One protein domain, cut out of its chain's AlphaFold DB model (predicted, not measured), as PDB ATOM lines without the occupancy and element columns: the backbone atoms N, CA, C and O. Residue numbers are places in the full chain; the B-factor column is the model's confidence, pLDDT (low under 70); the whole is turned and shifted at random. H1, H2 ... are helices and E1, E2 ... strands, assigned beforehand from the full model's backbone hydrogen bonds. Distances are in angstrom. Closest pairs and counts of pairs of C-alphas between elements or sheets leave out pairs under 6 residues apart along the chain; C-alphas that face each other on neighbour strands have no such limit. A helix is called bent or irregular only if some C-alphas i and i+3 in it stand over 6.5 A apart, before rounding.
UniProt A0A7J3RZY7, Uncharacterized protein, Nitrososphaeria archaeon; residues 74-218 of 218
ATOM      1  N   THR A  74      47.662  33.421  -5.306       97.81
ATOM      2  CA  THR A  74      47.548  32.064  -4.748       97.81
ATOM      3  C   THR A  74      46.509  31.988  -3.628       97.81
ATOM      4  O   THR A  74      45.729  31.038  -3.568       97.81
ATOM      5  N   GLN A  75      46.471  32.983  -2.736       97.88
ATOM      6  CA  GLN A  75      45.468  33.043  -1.669       97.88
ATOM      7  C   GLN A  75      44.047  33.163  -2.231       97.88
ATOM      8  O   GLN A  75      43.140  32.490  -1.745       97.88
ATOM      9  N   LEU A  76      43.861  33.979  -3.270       97.69
ATOM     10  CA  LEU A  76      42.572  34.156  -3.931       97.69
ATOM     11  C   LEU A  76      42.092  32.862  -4.604       97.69
ATOM     12  O   LEU A  76      40.928  32.504  -4.456       97.69
ATOM     13  N   ASP A  77      42.979  32.137  -5.290       95.38
ATOM     14  CA  ASP A  77      42.656  30.844  -5.912       95.38
ATOM     15  C   ASP A  77      42.262  29.779  -4.872       95.38
ATOM     16  O   ASP A  77      41.277  29.050  -5.035       95.38
ATOM     17  N   SER A  78      42.974  29.746  -3.740       95.38
ATOM     18  CA  SER A  78      42.637  28.868  -2.617       95.38
ATOM     19  C   SER A  78      41.263  29.197  -2.029       95.38
ATOM     20  O   SER A  78      40.450  28.292  -1.826       95.38
ATOM     21  N   LEU A  79      40.969  30.484  -1.814       97.31
ATOM     22  CA  LEU A  79      39.673  30.929  -1.302       97.31
ATOM     23  C   LEU A  79      38.539  30.614  -2.285       97.31
ATOM     24  O   LEU A  79      37.488  30.131  -1.870       97.31
ATOM     25  N   GLN A  80      38.758  30.827  -3.584       95.44
ATOM     26  CA  GLN A  80      37.788  30.480  -4.622       95.44
ATOM     27  C   GLN A  80      37.477  28.978  -4.605       95.44
ATOM     28  O   GLN A  80      36.311  28.586  -4.637       95.44
ATOM     29  N   THR A  81      38.506  28.137  -4.468       93.31
ATOM     30  CA  THR A  81      38.340  26.681  -4.361       93.31
ATOM     31  C   THR A  81      37.524  26.286  -3.126       93.31
ATOM     32  O   THR A  81      36.666  25.412  -3.227       93.31
ATOM     33  N   GLN A  82      37.744  26.937  -1.977       95.69
ATOM     34  CA  GLN A  82      36.953  26.700  -0.762       95.69
ATOM     35  C   GLN A  82      35.490  27.119  -0.935       95.69
ATOM     36  O   GLN A  82      34.586  26.359  -0.599       95.69
ATOM     37  N   VAL A  83      35.246  28.300  -1.508       97.19
ATOM     38  CA  VAL A  83      33.890  28.803  -1.772       97.19
ATOM     39  C   VAL A  83      33.126  27.863  -2.701       97.19
ATOM     40  O   VAL A  83      31.957  27.565  -2.457       97.19
ATOM     41  N   ASP A  84      33.764  27.376  -3.762       97.06
ATOM     42  CA  ASP A  84      33.104  26.469  -4.697       97.06
ATOM     43  C   ASP A  84      32.897  25.070  -4.101       97.06
ATOM     44  O   ASP A  84      31.867  24.449  -4.366       97.06
ATOM     45  N   ALA A  85      33.789  24.606  -3.221       96.12
ATOM     46  CA  ALA A  85      33.574  23.372  -2.470       96.12
ATOM     47  C   ALA A  85      32.351  23.456  -1.540       96.12
ATOM     48  O   ALA A  85      31.520  22.547  -1.527       96.12
ATOM     49  N   GLU A  86      32.185  24.571  -0.824       96.81
ATOM     50  CA  GLU A  86      31.006  24.828   0.015       96.81
ATOM     51  C   GLU A  86      29.716  24.906  -0.811       96.81
ATOM     52  O   GLU A  86      28.678  24.348  -0.438       96.81
ATOM     53  N   LYS A  87      29.769  25.546  -1.987       97.50
ATOM     54  CA  LYS A  87      28.635  25.541  -2.920       97.50
ATOM     55  C   LYS A  87      28.285  24.122  -3.349       97.50
ATOM     56  O   LYS A  87      27.109  23.767  -3.271       97.50
ATOM     57  N   ALA A  88      29.270  23.317  -3.754       97.56
ATOM     58  CA  ALA A  88      29.051  21.933  -4.170       97.56
ATOM     59  C   ALA A  88      28.372  21.121  -3.056       97.56
ATOM     60  O   ALA A  88      27.324  20.509  -3.277       97.56
ATOM     61  N   TYR A  89      28.887  21.230  -1.828       96.69
ATOM     62  CA  TYR A  89      28.273  20.638  -0.642       96.69
ATOM     63  C   TYR A  89      26.814  21.083  -0.452       96.69
ATOM     64  O   TYR A  89      25.924  20.247  -0.271       96.69
ATOM     65  N   SER A  90      26.529  22.384  -0.554       95.88
ATOM     66  CA  SER A  90      25.171  22.917  -0.388       95.88
ATOM     67  C   SER A  90      24.179  22.397  -1.441       95.88
ATOM     68  O   SER A  90      23.005  22.177  -1.126       95.88
ATOM     69  N   ILE A  91      24.639  22.173  -2.677       95.56
ATOM     70  CA  ILE A  91      23.824  21.627  -3.769       95.56
ATOM     71  C   ILE A  91      23.514  20.154  -3.480       95.56
ATOM     72  O   ILE A  91      22.345  19.767  -3.515       95.56
ATOM     73  N   VAL A  92      24.518  19.355  -3.102       94.69
ATOM     74  CA  VAL A  92      24.326  17.947  -2.708       94.69
ATOM     75  C   VAL A  92      23.361  17.829  -1.537       94.69
ATOM     76  O   VAL A  92      22.405  17.058  -1.602       94.69
ATOM     77  N   LYS A  93      23.541  18.640  -0.491       93.19
ATOM     78  CA  LYS A  93      22.641  18.657   0.668       93.19
ATOM     79  C   LYS A  93      21.200  18.977   0.268       93.19
ATOM     80  O   LYS A  93      20.277  18.331   0.752       93.19
ATOM     81  N   ARG A  94      20.994  19.948  -0.629       91.94
ATOM     82  CA  ARG A  94      19.661  20.312  -1.135       91.94
ATOM     83  C   ARG A  94      19.024  19.179  -1.934       91.94
ATOM     84  O   ARG A  94      17.845  18.896  -1.749       91.94
ATOM     85  N   ALA A  95      19.800  18.520  -2.787       90.81
ATOM     86  CA  ALA A  95      19.334  17.374  -3.556       90.81
ATOM     87  C   ALA A  95      18.982  16.178  -2.653       90.81
ATOM     88  O   ALA A  95      17.972  15.522  -2.874       90.81
ATOM     89  N   LEU A  96      19.741  15.945  -1.579       89.44
ATOM     90  CA  LEU A  96      19.430  14.915  -0.581       89.44
ATOM     91  C   LEU A  96      18.243  15.289   0.319       89.44
ATOM     92  O   LEU A  96      17.573  14.400   0.840       89.44
ATOM     93  N   ALA A  97      17.960  16.586   0.476       88.31
ATOM     94  CA  ALA A  97      16.778  17.079   1.177       88.31
ATOM     95  C   ALA A  97      15.482  16.881   0.376       88.31
ATOM     96  O   ALA A  97      14.427  16.662   0.968       88.31
ATOM     97  N   ASN A  98      15.554  16.915  -0.961       85.00
ATOM     98  CA  ASN A  98      14.442  16.556  -1.844       85.00
ATOM     99  C   ASN A  98      14.844  15.458  -2.852       85.00
ATOM    100  O   ASN A  98      15.000  15.709  -4.047       85.00
ATOM    101  N   PRO A  99      15.013  14.232  -2.360       72.00
ATOM    102  CA  PRO A  99      15.664  13.143  -3.077       72.00
ATOM    103  C   PRO A  99      14.851  12.558  -4.238       72.00
ATOM    104  O   PRO A  99      15.415  11.915  -5.122       72.00
ATOM    105  N   GLY A 100      13.526  12.730  -4.238       76.38
ATOM    106  CA  GLY A 100      12.640  12.136  -5.241       76.38
ATOM    107  C   GLY A 100      12.915  10.640  -5.460       76.38
ATOM    108  O   GLY A 100      12.941   9.853  -4.517       76.38
ATOM    109  N   GLN A 101      13.152  10.252  -6.716       67.19
ATOM    110  CA  GLN A 101      13.453   8.866  -7.109       67.19
ATOM    111  C   GLN A 101      14.902   8.430  -6.808       67.19
ATOM    112  O   GLN A 101      15.197   7.238  -6.858       67.19
ATOM    113  N   ILE A 102      15.806   9.359  -6.477       66.44
ATOM    114  CA  ILE A 102      17.245   9.086  -6.308       66.44
ATOM    115  C   ILE A 102      17.500   8.193  -5.083       66.44
ATOM    116  O   ILE A 102      18.351   7.308  -5.135       66.44
ATOM    117  N   ILE A 103      16.732   8.339  -3.992       65.69
ATOM    118  CA  ILE A 103      16.915   7.474  -2.810       65.69
ATOM    119  C   ILE A 103      16.521   6.030  -3.084       65.69
ATOM    120  O   ILE A 103      17.209   5.124  -2.608       65.69
ATOM    121  N   GLY A 104      15.411   5.815  -3.793       65.06
ATOM    122  CA  GLY A 104      14.706   4.535  -3.785       65.06
ATOM    123  C   GLY A 104      15.584   3.357  -4.203       65.06
ATOM    124  O   GLY A 104      15.567   2.322  -3.543       65.06
ATOM    125  N   SER A 105      16.390   3.524  -5.252       69.69
ATOM    126  CA  SER A 105      17.276   2.466  -5.744       69.69
ATOM    127  C   SER A 105      18.734   2.658  -5.334       69.69
ATOM    128  O   SER A 105      19.374   1.681  -4.944       69.69
ATOM    129  N   GLN A 106      19.257   3.889  -5.386       83.12
ATOM    130  CA  GLN A 106      20.697   4.131  -5.250       83.12
ATOM    131  C   GLN A 106      21.164   4.201  -3.798       83.12
ATOM    132  O   GLN A 106      22.297   3.819  -3.522       83.12
ATOM    133  N   ILE A 107      20.312   4.663  -2.872       83.25
ATOM    134  CA  ILE A 107      20.672   4.815  -1.454       83.25
ATOM    135  C   ILE A 107      20.023   3.739  -0.592       83.25
ATOM    136  O   ILE A 107      20.688   3.144   0.255       83.25
ATOM    137  N   ALA A 108      18.737   3.453  -0.803       83.56
ATOM    138  CA  ALA A 108      18.030   2.516   0.055       83.56
ATOM    139  C   ALA A 108      18.533   1.077  -0.109       83.56
ATOM    140  O   ALA A 108      18.728   0.408   0.901       83.56
ATOM    141  N   THR A 109      18.803   0.614  -1.337       87.38
ATOM    142  CA  THR A 109      19.243  -0.774  -1.576       87.38
ATOM    143  C   THR A 109      20.549  -1.104  -0.846       87.38
ATOM    144  O   THR A 109      20.533  -2.032  -0.040       87.38
ATOM    145  N   PRO A 110      21.644  -0.323  -0.990       89.38
ATOM    146  CA  PRO A 110      22.886  -0.617  -0.271       89.38
ATOM    147  C   PRO A 110      22.740  -0.553   1.253       89.38
ATOM    148  O   PRO A 110      23.381  -1.322   1.968       89.38
ATOM    149  N   VAL A 111      21.893   0.345   1.771       87.00
ATOM    150  CA  VAL A 111      21.644   0.445   3.217       87.00
ATOM    151  C   VAL A 111      20.855  -0.758   3.725       87.00
ATOM    152  O   VAL A 111      21.212  -1.327   4.755       87.00
ATOM    153  N   VAL A 112      19.816  -1.173   3.000       87.81
ATOM    154  CA  VAL A 112      19.045  -2.382   3.311       87.81
ATOM    155  C   VAL A 112      19.948  -3.610   3.286       87.81
ATOM    156  O   VAL A 112      19.897  -4.415   4.213       87.81
ATOM    157  N   ASP A 113      20.807  -3.737   2.275       89.44
ATOM    158  CA  ASP A 113      21.744  -4.853   2.169       89.44
ATOM    159  C   ASP A 113      22.737  -4.866   3.337       89.44
ATOM    160  O   ASP A 113      22.940  -5.913   3.949       89.44
ATOM    161  N   ALA A 114      23.291  -3.712   3.722       88.69
ATOM    162  CA  ALA A 114      24.185  -3.606   4.876       88.69
ATOM    163  C   ALA A 114      23.486  -3.968   6.201       88.69
ATOM    164  O   ALA A 114      24.067  -4.653   7.048       88.69
ATOM    165  N   VAL A 115      22.225  -3.559   6.370       87.31
ATOM    166  CA  VAL A 115      21.379  -3.940   7.512       87.31
ATOM    167  C   VAL A 115      21.117  -5.449   7.521       87.31
ATOM    168  O   VAL A 115      21.223  -6.098   8.560       87.31
ATOM    169  N   PHE A 116      20.817  -6.029   6.360       88.38
ATOM    170  CA  PHE A 116      20.576  -7.462   6.209       88.38
ATOM    171  C   PHE A 116      21.834  -8.322   6.254       88.38
ATOM    172  O   PHE A 116      21.695  -9.528   6.407       88.38
ATOM    173  N   GLN A 117      23.034  -7.768   6.113       88.25
ATOM    174  CA  GLN A 117      24.277  -8.512   6.320       88.25
ATOM    175  C   GLN A 117      24.667  -8.571   7.802       88.25
ATOM    176  O   GLN A 117      25.231  -9.564   8.249       88.25
ATOM    177  N   ASN A 118      24.308  -7.554   8.584       82.50
ATOM    178  CA  ASN A 118      24.659  -7.430  10.002       82.50
ATOM    179  C   ASN A 118      23.463  -7.750  10.915       82.50
ATOM    180  O   ASN A 118      23.083  -6.978  11.793       82.50
ATOM    181  N   GLN A 119      22.817  -8.880  10.648       75.75
ATOM    182  CA  GLN A 119      21.507  -9.217  11.192       75.75
ATOM    183  C   GLN A 119      21.530  -9.380  12.716       75.75
ATOM    184  O   GLN A 119      22.200 -10.266  13.244       75.75
ATOM    185  N   THR A 120      20.724  -8.592  13.430       79.62
ATOM    186  CA  THR A 120      20.408  -8.882  14.835       79.62
ATOM    187  C   THR A 120      19.398 -10.032  14.926       79.62
ATOM    188  O   THR A 120      18.621 -10.277  13.995       79.62
ATOM    189  N   THR A 121      19.367 -10.735  16.063       83.94
ATOM    190  CA  THR A 121      18.418 -11.835  16.313       83.94
ATOM    191  C   THR A 121      16.961 -11.401  16.125       83.94
ATOM    192  O   THR A 121      16.147 -12.164  15.605       83.94
ATOM    193  N   ASP A 122      16.625 -10.163  16.490       85.88
ATOM    194  CA  ASP A 122      15.258  -9.646  16.377       85.88
ATOM    195  C   ASP A 122      14.899  -9.260  14.941       85.88
ATOM    196  O   ASP A 122      13.790  -9.550  14.488       85.88
ATOM    197  N   LEU A 123      15.856  -8.716  14.178       85.81
ATOM    198  CA  LEU A 123      15.676  -8.481  12.746       85.81
ATOM    199  C   LEU A 123      15.456  -9.801  11.992       85.81
ATOM    200  O   LEU A 123      14.590  -9.862  11.123       85.81
ATOM    201  N   GLN A 124      16.170 -10.875  12.352       87.25
ATOM    202  CA  GLN A 124      15.946 -12.204  11.768       87.25
ATOM    203  C   GLN A 124      14.560 -12.755  12.050       87.25
ATOM    204  O   GLN A 124      13.875 -13.201  11.127       87.25
ATOM    205  N   LYS A 125      14.116 -12.683  13.308       87.75
ATOM    206  CA  LYS A 125      12.757 -13.093  13.674       87.75
ATOM    207  C   LYS A 125      11.728 -12.306  12.871       87.75
ATOM    208  O   LYS A 125      10.838 -12.904  12.271       87.75
ATOM    209  N   TRP A 126      11.881 -10.988  12.784       87.75
ATOM    210  CA  TRP A 126      10.949 -10.145  12.045       87.75
ATOM    211  C   TRP A 126      10.920 -10.449  10.540       87.75
ATOM    212  O   TRP A 126       9.833 -10.574   9.968       87.75
ATOM    213  N   ILE A 127      12.085 -10.659   9.914       88.81
ATOM    214  CA  ILE A 127      12.191 -11.087   8.510       88.81
ATOM    215  C   ILE A 127      11.522 -12.450   8.300       88.81
ATOM    216  O   ILE A 127      10.805 -12.615   7.316       88.81
ATOM    217  N   SER A 128      11.711 -13.410   9.211       90.06
ATOM    218  CA  SER A 128      11.096 -14.740   9.104       90.06
ATOM    219  C   SER A 128       9.565 -14.708   9.189       90.06
ATOM    220  O   SER A 128       8.901 -15.510   8.539       90.06
ATOM    221  N   LEU A 129       9.006 -13.755   9.943       90.38
ATOM    222  CA  LEU A 129       7.562 -13.600  10.129       90.38
ATOM    223  C   LEU A 129       6.904 -12.791   9.007       90.38
ATOM    224  O   LEU A 129       5.785 -13.092   8.605       90.38
ATOM    225  N   THR A 130       7.589 -11.758   8.513       89.06
ATOM    226  CA  THR A 130       6.992 -10.742   7.620       89.06
ATOM    227  C   THR A 130       7.439 -10.894   6.162       89.06
ATOM    228  O   THR A 130       6.775 -10.420   5.244       89.06
ATOM    229  N   GLY A 131       8.566 -11.566   5.931       92.50
ATOM    230  CA  GLY A 131       9.194 -11.714   4.623       92.50
ATOM    231  C   GLY A 131      10.149 -10.566   4.277       92.50
ATOM    232  O   GLY A 131       9.889  -9.390   4.537       92.50
ATOM    233  N   LYS A 132      11.271 -10.909   3.624       89.19
ATOM    234  CA  LYS A 132      12.355  -9.972   3.267       89.19
ATOM    235  C   LYS A 132      11.878  -8.776   2.434       89.19
ATOM    236  O   LYS A 132      12.293  -7.653   2.699       89.19
ATOM    237  N   ALA A 133      11.003  -9.007   1.452       89.06
ATOM    238  CA  ALA A 133      10.511  -7.958   0.554       89.06
ATOM    239  C   ALA A 133       9.702  -6.881   1.297       89.06
ATOM    240  O   ALA A 133       9.861  -5.692   1.026       89.06
ATOM    241  N   VAL A 134       8.881  -7.287   2.270       90.06
ATOM    242  CA  VAL A 134       8.091  -6.355   3.085       90.06
ATOM    243  C   VAL A 134       9.012  -5.531   3.981       90.06
ATOM    244  O   VAL A 134       8.910  -4.306   4.006       90.06
ATOM    245  N   VAL A 135       9.968  -6.184   4.650       87.81
ATOM    246  CA  VAL A 135      10.964  -5.500   5.489       87.81
ATOM    247  C   VAL A 135      11.780  -4.491   4.677       87.81
ATOM    248  O   VAL A 135      11.964  -3.358   5.116       87.81
ATOM    249  N   GLN A 136      12.215  -4.862   3.470       89.00
ATOM    250  CA  GLN A 136      12.912  -3.956   2.557       89.00
ATOM    251  C   GLN A 136      12.055  -2.733   2.211       89.00
ATOM    252  O   GLN A 136      12.542  -1.612   2.323       89.00
ATOM    253  N   GLY A 137      10.774  -2.916   1.873       89.00
ATOM    254  CA  GLY A 137       9.857  -1.803   1.607       89.00
ATOM    255  C   GLY A 137       9.697  -0.854   2.801       89.00
ATOM    256  O   GLY A 137       9.691   0.369   2.625       89.00
ATOM    257  N   ILE A 138       9.638  -1.396   4.020       89.38
ATOM    258  CA  ILE A 138       9.544  -0.606   5.256       89.38
ATOM    259  C   ILE A 138      10.831   0.192   5.493       89.38
ATOM    260  O   ILE A 138      10.757   1.396   5.734       89.38
ATOM    261  N   ILE A 139      12.008  -0.431   5.368       86.75
ATOM    262  CA  ILE A 139      13.296   0.265   5.529       86.75
ATOM    263  C   ILE A 139      13.466   1.344   4.453       86.75
ATOM    264  O   ILE A 139      13.849   2.466   4.773       86.75
ATOM    265  N   THR A 140      13.140   1.056   3.191       87.12
ATOM    266  CA  THR A 140      13.187   2.051   2.108       87.12
ATOM    267  C   THR A 140      12.268   3.238   2.403       87.12
ATOM    268  O   THR A 140      12.678   4.387   2.245       87.12
ATOM    269  N   THR A 141      11.052   2.985   2.893       88.00
ATOM    270  CA  THR A 141      10.107   4.040   3.292       88.00
ATOM    271  C   THR A 141      10.645   4.860   4.466       88.00
ATOM    272  O   THR A 141      10.594   6.090   4.437       88.00
ATOM    273  N   TYR A 142      11.233   4.198   5.466       88.94
ATOM    274  CA  TYR A 142      11.895   4.863   6.584       88.94
ATOM    275  C   TYR A 142      13.022   5.781   6.096       88.94
ATOM    276  O   TYR A 142      13.036   6.961   6.440       88.94
ATOM    277  N   LEU A 143      13.920   5.287   5.240       87.19
ATOM    278  CA  LEU A 143      15.026   6.070   4.681       87.19
ATOM    279  C   LEU A 143      14.529   7.270   3.871       87.19
ATOM    280  O   LEU A 143      15.027   8.375   4.079       87.19
ATOM    281  N   ASN A 144      13.509   7.085   3.028       85.50
ATOM    282  CA  ASN A 144      12.862   8.178   2.294       85.50
ATOM    283  C   ASN A 144      12.324   9.265   3.234       85.50
ATOM    284  O   ASN A 144      12.464  10.450   2.947       85.50
ATOM    285  N   SER A 145      11.734   8.872   4.367       87.69
ATOM    286  CA  SER A 145      11.212   9.820   5.360       87.69
ATOM    287  C   SER A 145      12.312  10.509   6.174       87.69
ATOM    288  O   SER A 145      12.151  11.655   6.590       87.69
ATOM    289  N   LYS A 146      13.436   9.823   6.416       87.62
ATOM    290  CA  LYS A 146      14.499  10.309   7.300       87.62
ATOM    291  C   LYS A 146      15.528  11.157   6.587       87.62
ATOM    292  O   LYS A 146      15.866  12.208   7.122       87.62
ATOM    293  N   LEU A 147      16.004  10.749   5.413       86.06
ATOM    294  CA  LEU A 147      17.100  11.420   4.707       86.06
ATOM    295  C   LEU A 147      16.905  12.939   4.524       86.06
ATOM    296  O   LEU A 147      17.877  13.663   4.746       86.06
ATOM    297  N   PRO A 148      15.683  13.461   4.281       89.00
ATOM    298  CA  PRO A 148      15.443  14.905   4.252       89.00
ATOM    299  C   PRO A 148      15.751  15.659   5.551       89.00
ATOM    300  O   PRO A 148      16.038  16.853   5.534       89.00
ATOM    301  N   THR A 149      15.670  14.968   6.687       90.19
ATOM    302  CA  THR A 149      15.812  15.531   8.042       90.19
ATOM    303  C   THR A 149      17.149  15.195   8.696       90.19
ATOM    304  O   THR A 149      17.430  15.629   9.811       90.19
ATOM    305  N   VAL A 150      17.972  14.396   8.022       90.88
ATOM    306  CA  VAL A 150      19.231  13.904   8.563       90.88
ATOM    307  C   VAL A 150      20.292  15.011   8.567       90.88
ATOM    308  O   VAL A 150      20.416  15.804   7.632       90.88
ATOM    309  N   ILE A 151      21.085  15.055   9.640       92.25
ATOM    310  CA  ILE A 151      22.216  15.975   9.769       92.25
ATOM    311  C   ILE A 151      23.419  15.372   9.039       92.25
ATOM    312  O   ILE A 151      23.914  14.306   9.407       92.25
ATOM    313  N   TRP A 152      23.894  16.057   8.002       93.00
ATOM    314  CA  TRP A 152      25.144  15.738   7.312       93.00
ATOM    315  C   TRP A 152      26.301  16.334   8.116       93.00
ATOM    316  O   TRP A 152      26.389  17.553   8.257       93.00
ATOM    317  N   ASN A 153      27.112  15.467   8.721       92.00
ATOM    318  CA  ASN A 153      28.087  15.831   9.755       92.00
ATOM    319  C   ASN A 153      29.448  16.220   9.184       92.00
ATOM    320  O   ASN A 153      30.178  16.973   9.815       92.00
ATOM    321  N   ASP A 154      29.791  15.676   8.021       94.25
ATOM    322  CA  ASP A 154      31.082  15.893   7.380       94.25
ATOM    323  C   ASP A 154      30.917  15.841   5.861       94.25
ATOM    324  O   ASP A 154      29.945  15.267   5.348       94.25
ATOM    325  N   PHE A 155      31.860  16.434   5.141       95.81
ATOM    326  CA  PHE A 155      31.914  16.360   3.694       95.81
ATOM    327  C   PHE A 155      33.350  16.399   3.168       95.81
ATOM    328  O   PHE A 155      34.250  17.003   3.743       95.81
ATOM    329  N   LYS A 156      33.563  15.756   2.023       96.38
ATOM    330  CA  LYS A 156      34.814  15.802   1.268       96.38
ATOM    331  C   LYS A 156      34.501  16.239  -0.143       96.38
ATOM    332  O   LYS A 156      33.632  15.659  -0.781       96.38
ATOM    333  N   VAL A 157      35.218  17.240  -0.632       96.50
ATOM    334  CA  VAL A 157      35.047  17.746  -1.991       96.50
ATOM    335  C   VAL A 157      36.388  17.695  -2.704       96.50
ATOM    336  O   VAL A 157      37.392  18.176  -2.182       96.50
ATOM    337  N   SER A 158      36.406  17.114  -3.899       96.25
ATOM    338  CA  SER A 158      37.560  17.132  -4.789       96.25
ATOM    339  C   SER A 158      37.157  17.703  -6.144       96.25
ATOM    340  O   SER A 158      36.094  17.402  -6.684       96.25
ATOM    341  N   ARG A 159      37.991  18.586  -6.696       95.44
ATOM    342  CA  ARG A 159      37.748  19.177  -8.013       95.44
ATOM    343  C   ARG A 159      38.113  18.160  -9.092       95.44
ATOM    344  O   ARG A 159      39.255  17.712  -9.141       95.44
ATOM    345  N   THR A 160      37.165  17.828  -9.961       95.06
ATOM    346  CA  THR A 160      37.367  16.897 -11.086       95.06
ATOM    347  C   THR A 160      37.435  17.619 -12.430       95.06
ATOM    348  O   THR A 160      37.997  17.086 -13.384       95.06
ATOM    349  N   GLY A 161      36.927  18.854 -12.506       92.44
ATOM    350  CA  GLY A 161      36.970  19.686 -13.705       92.44
ATOM    351  C   GLY A 161      36.751  21.172 -13.417       92.44
ATOM    352  O   GLY A 161      36.746  21.630 -12.271       92.44
ATOM    353  N   THR A 162      36.585  21.969 -14.469       92.75
ATOM    354  CA  THR A 162      36.210  23.383 -14.329       92.75
ATOM    355  C   THR A 162      34.757  23.475 -13.889       92.75
ATOM    356  O   THR A 162      33.871  23.133 -14.660       92.75
ATOM    357  N   GLY A 163      34.521  23.907 -12.647       93.75
ATOM    358  CA  GLY A 163      33.173  23.985 -12.078       93.75
ATOM    359  C   GLY A 163      32.568  22.634 -11.686       93.75
ATOM    360  O   GLY A 163      31.424  22.605 -11.248       93.75
ATOM    361  N   VAL A 164      33.317  21.532 -11.805       96.81
ATOM    362  CA  VAL A 164      32.828  20.178 -11.509       96.81
ATOM    363  C   VAL A 164      33.601  19.574 -10.341       96.81
ATOM    364  O   VAL A 164      34.837  19.596 -10.315       96.81
ATOM    365  N   TYR A 165      32.856  19.037  -9.380       97.81
ATOM    366  CA  TYR A 165      33.363  18.559  -8.101       97.81
ATOM    367  C   TYR A 165      32.774  17.193  -7.748       97.81
ATOM    368  O   TYR A 165      31.557  17.029  -7.762       97.81
ATOM    369  N   ASP A 166      33.607  16.230  -7.359       97.56
ATOM    370  CA  ASP A 166      33.131  15.035  -6.658       97.56
ATOM    371  C   ASP A 166      32.959  15.384  -5.180       97.56
ATOM    372  O   ASP A 166      33.900  15.799  -4.503       97.56
ATOM    373  N   THR A 167      31.731  15.265  -4.695       97.44
ATOM    374  CA  THR A 167      31.333  15.664  -3.348       97.44
ATOM    375  C   THR A 167      30.819  14.449  -2.606       97.44
ATOM    376  O   THR A 167      29.891  13.786  -3.058       97.44
ATOM    377  N   GLN A 168      31.402  14.171  -1.450       97.31
ATOM    378  CA  GLN A 168      30.987  13.114  -0.545       97.31
ATOM    379  C   GLN A 168      30.456  13.751   0.726       97.31
ATOM    380  O   GLN A 168      31.105  14.629   1.283       97.31
ATOM    381  N   VAL A 169      29.302  13.305   1.198       96.19
ATOM    382  CA  VAL A 169      28.700  13.752   2.454       96.19
ATOM    383  C   VAL A 169      28.504  12.565   3.376       96.19
ATOM    384  O   VAL A 169      28.129  11.475   2.939       96.19
ATOM    385  N   VAL A 170      28.773  12.777   4.658       95.69
ATOM    386  CA  VAL A 170      28.728  11.740   5.685       95.69
ATOM    387  C   VAL A 170      27.609  12.043   6.655       95.69
ATOM    388  O   VAL A 170      27.444  13.171   7.123       95.69
ATOM    389  N   THR A 171      26.853  11.017   7.011       94.81
ATOM    390  CA  THR A 171      25.870  11.125   8.074       94.81
ATOM    391  C   THR A 171      25.821   9.886   8.951       94.81
ATOM    392  O   THR A 171      26.239   8.799   8.557       94.81
ATOM    393  N   TYR A 172      25.287  10.088  10.153       93.94
ATOM    394  CA  TYR A 172      25.008   9.047  11.113       93.94
ATOM    395  C   TYR A 172      23.566   9.166  11.586       93.94
ATOM    396  O   TYR A 172      23.170  10.215  12.095       93.94
ATOM    397  N   PHE A 173      22.792   8.092  11.478       91.75
ATOM    398  CA  PHE A 173      21.432   8.067  12.011       91.75
ATOM    399  C   PHE A 173      21.049   6.664  12.486       91.75
ATOM    400  O   PHE A 173      21.489   5.672  11.903       91.75
ATOM    401  N   PRO A 174      20.243   6.544  13.551       91.44
ATOM    402  CA  PRO A 174      19.706   5.256  13.955       91.44
ATOM    403  C   PRO A 174      18.609   4.805  12.984       91.44
ATOM    404  O   PRO A 174      17.808   5.617  12.505       91.44
ATOM    405  N   ILE A 175      18.534   3.501  12.727       88.75
ATOM    406  CA  ILE A 175      17.349   2.882  12.126       88.75
ATOM    407  C   ILE A 175      16.500   2.310  13.259       88.75
ATOM    408  O   ILE A 175      16.868   1.308  13.873       88.75
ATOM    409  N   VAL A 176      15.373   2.972  13.529       89.56
ATOM    410  CA  VAL A 176      14.354   2.515  14.478       89.56
ATOM    411  C   VAL A 176      13.099   2.203  13.683       89.56
ATOM    412  O   VAL A 176      12.530   3.089  13.046       89.56
ATOM    413  N   ILE A 177      12.700   0.939  13.694       86.62
ATOM    414  CA  ILE A 177      11.557   0.448  12.934       86.62
ATOM    415  C   ILE A 177      10.501  -0.009  13.920       86.62
ATOM    416  O   ILE A 177      10.758  -0.882  14.746       86.62
ATOM    417  N   ASP A 178       9.305   0.555  13.807       87.75
ATOM    418  CA  ASP A 178       8.132  -0.014  14.450       87.75
ATOM    419  C   ASP A 178       7.637  -1.187  13.606       87.75
ATOM    420  O   ASP A 178       7.260  -1.021  12.444       87.75
ATOM    421  N   THR A 179       7.700  -2.390  14.168       82.94
ATOM    422  CA  THR A 179       7.290  -3.601  13.451       82.94
ATOM    423  C   THR A 179       5.774  -3.755  13.385       82.94
ATOM    424  O   THR A 179       5.295  -4.597  12.627       82.94
ATOM    425  N   GLY A 180       5.016  -2.997  14.190       81.19
ATOM    426  CA  GLY A 180       3.568  -3.159  14.340       81.19
ATOM    427  C   GLY A 180       3.150  -4.494  14.972       81.19
ATOM    428  O   GLY A 180       1.957  -4.785  15.058       81.19
ATOM    429  N   LEU A 181       4.105  -5.321  15.412       78.12
ATOM    430  CA  LEU A 181       3.853  -6.623  16.019       78.12
ATOM    431  C   LEU A 181       3.898  -6.500  17.549       78.12
ATOM    432  O   LEU A 181       4.939  -6.107  18.081       78.12
ATOM    433  N   PRO A 182       2.840  -6.905  18.284       78.19
ATOM    434  CA  PRO A 182       2.764  -6.741  19.741       78.19
ATOM    435  C   PRO A 182       3.926  -7.371  20.521       78.19
ATOM    436  O   PRO A 182       4.256  -6.911  21.607       78.19
ATOM    437  N   LEU A 183       4.537  -8.430  19.976       73.94
ATOM    438  CA  LEU A 183       5.617  -9.182  20.625       73.94
ATOM    439  C   LEU A 183       7.026  -8.685  20.275       73.94
ATOM    440  O   LEU A 183       7.966  -9.011  20.993       73.94
ATOM    441  N   ILE A 184       7.187  -7.947  19.173       75.00
ATOM    442  CA  ILE A 184       8.497  -7.460  18.710       75.00
ATOM    443  C   ILE A 184       8.639  -5.958  18.979       75.00
ATOM    444  O   ILE A 184       9.726  -5.496  19.313       75.00
ATOM    445  N   GLY A 185       7.544  -5.195  18.895       85.12
ATOM    446  CA  GLY A 185       7.540  -3.760  19.167       85.12
ATOM    447  C   GLY A 185       8.459  -2.989  18.216       85.12
ATOM    448  O   GLY A 185       8.423  -3.195  16.999       85.12
ATOM    449  N   GLN A 186       9.283  -2.095  18.767       88.56
ATOM    450  CA  GLN A 186      10.286  -1.354  18.004       88.56
ATOM    451  C   GLN A 186      11.620  -2.100  17.969       88.56
ATOM    452  O   GLN A 186      12.194  -2.416  19.008       88.56
ATOM    453  N   ILE A 187      12.161  -2.291  16.767       84.00
ATOM    454  CA  ILE A 187      13.524  -2.776  16.566       84.00
ATOM    455  C   ILE A 187      14.424  -1.571  16.319       84.00
ATOM    456  O   ILE A 187      14.263  -0.849  15.334       84.00
ATOM    457  N   THR A 188      15.421  -1.387  17.183       85.38
ATOM    458  CA  THR A 188      16.580  -0.551  16.858       85.38
ATOM    459  C   THR A 188      17.618  -1.448  16.201       85.38
ATOM    460  O   THR A 188      18.167  -2.333  16.850       85.38
ATOM    461  N   VAL A 189      17.847  -1.260  14.903       76.19
ATOM    462  CA  VAL A 189      18.736  -2.134  14.126       76.19
ATOM    463  C   VAL A 189      20.197  -1.843  14.462       76.19
ATOM    464  O   VAL A 189      20.923  -2.745  14.859       76.19
ATOM    465  N   ALA A 190      20.613  -0.586  14.287       76.31
ATOM    466  CA  ALA A 190      21.950  -0.065  14.577       76.31
ATOM    467  C   ALA A 190      22.000   1.444  14.273       76.31
ATOM    468  O   ALA A 190      21.064   2.005  13.681       76.31
ATOM    469  N   LYS A 191      23.117   2.096  14.619       88.25
ATOM    470  CA  LYS A 191      23.469   3.407  14.069       88.25
ATOM    471  C   LYS A 191      24.119   3.190  12.703       88.25
ATOM    472  O   LYS A 191      25.124   2.505  12.586       88.25
ATOM    473  N   VAL A 192      23.543   3.759  11.652       89.88
ATOM    474  CA  VAL A 192      24.090   3.666  10.295       89.88
ATOM    475  C   VAL A 192      25.047   4.821  10.064       89.88
ATOM    476  O   VAL A 192      24.666   5.968  10.270       89.88
ATOM    477  N   SER A 193      26.260   4.521   9.610       93.94
ATOM    478  CA  SER A 193      27.170   5.459   8.956       93.94
ATOM    479  C   SER A 193      26.933   5.387   7.455       93.94
ATOM    480  O   SER A 193      27.162   4.341   6.852       93.94
ATOM    481  N   LEU A 194      26.496   6.484   6.845       93.94
ATOM    482  CA  LEU A 194      26.223   6.559   5.413       93.94
ATOM    483  C   LEU A 194      27.112   7.622   4.772       93.94
ATOM    484  O   LEU A 194      27.080   8.783   5.182       93.94
ATOM    485  N   VAL A 195      27.861   7.228   3.742       95.94
ATOM    486  CA  VAL A 195      28.617   8.145   2.885       95.94
ATOM    487  C   VAL A 195      27.985   8.152   1.501       95.94
ATOM    488  O   VAL A 195      27.975   7.132   0.808       95.94
ATOM    489  N   VAL A 196      27.464   9.307   1.092       94.88
ATOM    490  CA  VAL A 196      26.873   9.510  -0.238       94.88
ATOM    491  C   VAL A 196      27.794  10.393  -1.059       94.88
ATOM    492  O   VAL A 196      28.175  11.467  -0.610       94.88
ATOM    493  N   GLY A 197      28.148   9.934  -2.253       95.69
ATOM    494  CA  GLY A 197      28.903  10.682  -3.248       95.69
ATOM    495  C   GLY A 197      27.989  11.204  -4.352       95.69
ATOM    496  O   GLY A 197      27.009  10.549  -4.700       95.69
ATOM    497  N   ALA A 198      28.328  12.354  -4.923       95.94
ATOM    498  CA  ALA A 198      27.704  12.903  -6.119       95.94
ATOM    499  C   ALA A 198      28.706  13.770  -6.885       95.94
ATOM    500  O   ALA A 198      29.545  14.444  -6.288       95.94
ATOM    501  N   THR A 199      28.580  13.795  -8.207       96.62
ATOM    502  CA  THR A 199      29.289  14.770  -9.039       96.62
ATOM    503  C   THR A 199      28.443  16.032  -9.128       96.62
ATOM    504  O   THR A 199      27.258  15.969  -9.432       96.62
ATOM    505  N   THR A 200      29.024  17.186  -8.831       97.00
ATOM    506  CA  THR A 200      28.306  18.459  -8.733       97.00
ATOM    507  C   THR A 200      28.888  19.457  -9.709       97.00
ATOM    508  O   THR A 200      30.086  19.730  -9.661       97.00
ATOM    509  N   ASP A 201      28.036  20.022 -10.556       97.19
ATOM    510  CA  ASP A 201      28.370  21.189 -11.359       97.19
ATOM    511  C   ASP A 201      27.918  22.437 -10.591       97.19
ATOM    512  O   ASP A 201      26.722  22.711 -10.457       97.19
ATOM    513  N   VAL A 202      28.874  23.187 -10.038       97.00
ATOM    514  CA  VAL A 202      28.576  24.390  -9.242       97.00
ATOM    515  C   VAL A 202      28.151  25.575 -10.102       97.00
ATOM    516  O   VAL A 202      27.530  26.499  -9.581       97.00
ATOM    517  N   VAL A 203      28.479  25.561 -11.397       95.56
ATOM    518  CA  VAL A 203      28.101  26.615 -12.347       95.56
ATOM    519  C   VAL A 203      26.646  26.425 -12.753       95.56
ATOM    520  O   VAL A 203      25.864  27.372 -12.707       95.56
ATOM    521  N   ALA A 204      26.268  25.193 -13.096       96.38
ATOM    522  CA  ALA A 204      24.893  24.835 -13.424       96.38
ATOM    523  C   ALA A 204      24.001  24.670 -12.177       96.38
ATOM    524  O   ALA A 204      22.778  24.731 -12.282       96.38
ATOM    525  N   GLY A 205      24.591  24.491 -10.992       96.00
ATOM    526  CA  GLY A 205      23.857  24.348  -9.734       96.00
ATOM    527  C   GLY A 205      23.142  23.002  -9.594       96.00
ATOM    528  O   GLY A 205      22.110  22.926  -8.924       96.00
ATOM    529  N   VAL A 206      23.662  21.956 -10.242       94.56
ATOM    530  CA  VAL A 206      23.031  20.633 -10.343       94.56
ATOM    531  C   VAL A 206      23.971  19.520  -9.897       94.56
ATOM    532  O   VAL A 206      25.194  19.662  -9.897       94.56
ATOM    533  N   THR A 207      23.378  18.393  -9.518       93.62
ATOM    534  CA  THR A 207      24.080  17.165  -9.144       93.62
ATOM    535  C   THR A 207      23.763  16.031 -10.106       93.62
ATOM    536  O   THR A 207      22.644  15.884 -10.599       93.62
ATOM    537  N   HIS A 208      24.770  15.198 -10.325       91.75
ATOM    538  CA  HIS A 208      24.764  14.009 -11.158       91.75
ATOM    539  C   HIS A 208      25.373  12.838 -10.378       91.75
ATOM    540  O   HIS A 208      26.068  13.035  -9.377       91.75
ATOM    541  N   ASP A 209      25.118  11.618 -10.846       90.38
ATOM    542  CA  ASP A 209      25.821  10.407 -10.405       90.38
ATOM    543  C   ASP A 209      25.843  10.201  -8.884       90.38
ATOM    544  O   ASP A 209      26.887   9.932  -8.276       90.38
ATOM    545  N   PHE A 210      24.668  10.336  -8.260       92.00
ATOM    546  CA  PHE A 210      24.496   9.941  -6.870       92.00
ATOM    547  C   PHE A 210      24.873   8.473  -6.694       92.00
ATOM    548  O   PHE A 210      24.484   7.593  -7.464       92.00
ATOM    549  N   ARG A 211      25.654   8.209  -5.655       92.38
ATOM    550  CA  ARG A 211      26.109   6.866  -5.323       92.38
ATOM    551  C   ARG A 211      26.333   6.744  -3.833       92.38
ATOM    552  O   ARG A 211      26.785   7.678  -3.175       92.38
ATOM    553  N   VAL A 212      26.081   5.562  -3.302       93.94
ATOM    554  CA  VAL A 212      26.548   5.218  -1.963       93.94
ATOM    555  C   VAL A 212      28.020   4.844  -2.065       93.94
ATOM    556  O   VAL A 212      28.378   3.898  -2.760       93.94
ATOM    557  N   VAL A 213      28.875   5.616  -1.400       95.19
ATOM    558  CA  VAL A 213      30.321   5.364  -1.337       95.19
ATOM    559  C   VAL A 213      30.611   4.301  -0.286       95.19
ATOM    560  O   VAL A 213      31.418   3.405  -0.518       95.19
ATOM    561  N   SER A 214      29.938   4.376   0.862       94.25
ATOM    562  CA  SER A 214      30.003   3.342   1.889       94.25
ATOM    563  C   SER A 214      28.787   3.378   2.814       94.25
ATOM    564  O   SER A 214      28.171   4.425   3.034       94.25
ATOM    565  N   VAL A 215      28.461   2.209   3.366       93.75
ATOM    566  CA  VAL A 215      27.520   2.040   4.477       93.75
ATOM    567  C   VAL A 215      28.207   1.204   5.543       93.75
ATOM    568  O   VAL A 215      28.776   0.160   5.236       93.75
ATOM    569  N   GLY A 216      28.151   1.656   6.789       90.25
ATOM    570  CA  GLY A 216      28.606   0.899   7.949       90.25
ATOM    571  C   GLY A 216      27.547   0.898   9.040       90.25
ATOM    572  O   GLY A 216      26.733   1.818   9.113       90.25
ATOM    573  N   LEU A 217      27.569  -0.121   9.894       87.62
ATOM    574  CA  LEU A 217      26.853  -0.103  11.166       87.62
ATOM    575  C   LEU A 217      27.857   0.211  12.277       87.62
ATOM    576  O   LEU A 217      28.966  -0.325  12.271       87.62
ATOM    577  N   VAL A 218      27.480   1.119  13.172       83.81
ATOM    578  CA  VAL A 218      28.294   1.655  14.272       83.81
ATOM    579  C   VAL A 218      27.573   1.436  15.594       83.81
ATOM    580  O   VAL A 218      26.319   1.491  15.601       83.81
TER     581      VAL A 218
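Overview. This is residues 74 to 218 of the 218 residues of an uncharacterized protein of Nitrososphaeria archaeon (UniProt A0A7J3RZY7). A long, twisted sheet of four strands curls round helix H1 toward one end, while H2, H3 and H4 cover the same face farther along, making two layers, helices over one face of a sheet. Residues 74 to 80 of H1 stick out from the rod, which spans 63 by 26 by 22 A. The printed part has 145 residues, with four named helices, then four named strands, antiparallel in the order E1 E2 E3 E4; the class is mixed, and the whole is only just loose, close to compact, with a radius of gyration of the C-alphas of 17.7 A.

Arrangement. H1, residues 74 to 97, is on the sheet; its closest C-alphas to E1, residues 152 to 161, are Ala 85 and Val 157, 5.8 A. H2, residues 102 to 117, lies over E3, residues 186 to 201, at a height over the sheet of 6.2 A. H4, residues 132 to 149, touches H2 at a steep tilt of 57 degrees, closest at C-alphas 108 and 140, 5.3 A. H1 and H4 touch only at their ends, closest at C-alphas 97 and 148, 4.0 A. H3, residues 121 to 130, is close to but not clearly touching H4, closest at C-alphas 127 and 135, 6.5 A. E1, E2 (164 to 178), E3 and E4 (206 to 217) form a meander, each strand the antiparallel neighbour of the one before; within hydrogen-bond range are N 156 and O 168, 2.8 A, N 169 and O 196, 2.8 A, and N 195 and O 214, 2.9 A. Every O i to N i+4 pair is within range in H1 and H3, 8 of 12 in H2 and 12 of 14 in H4.

Along the chain. H1 begins at C-alpha 74 (47.548, 32.064, -4.748) and is 34.7 A long; H2, H3 and H4 measure 22.8, 14.4 and 26.2 A. H2 and H4 are only just irregular: C-alphas 102 and 105 are 6.6 A apart, 145 and 148 6.7 A. E1 to E4 measure 24.4, 41.1, 41.2 and 30.1 A; E2 bends by 53 degrees at residue 174, E3 by 62 at 190 and E4 by 65 at 209. E4 ends at C-alpha 217 (26.853, -0.103, 11.166).

Size, cuts and confidence. The C-alphas farthest apart, Thr 74 and Pro 182, are 64.1 A apart. The printed part has no cut and no long link. Its mean pLDDT is 89.6, with residues 101 to 105 under 70.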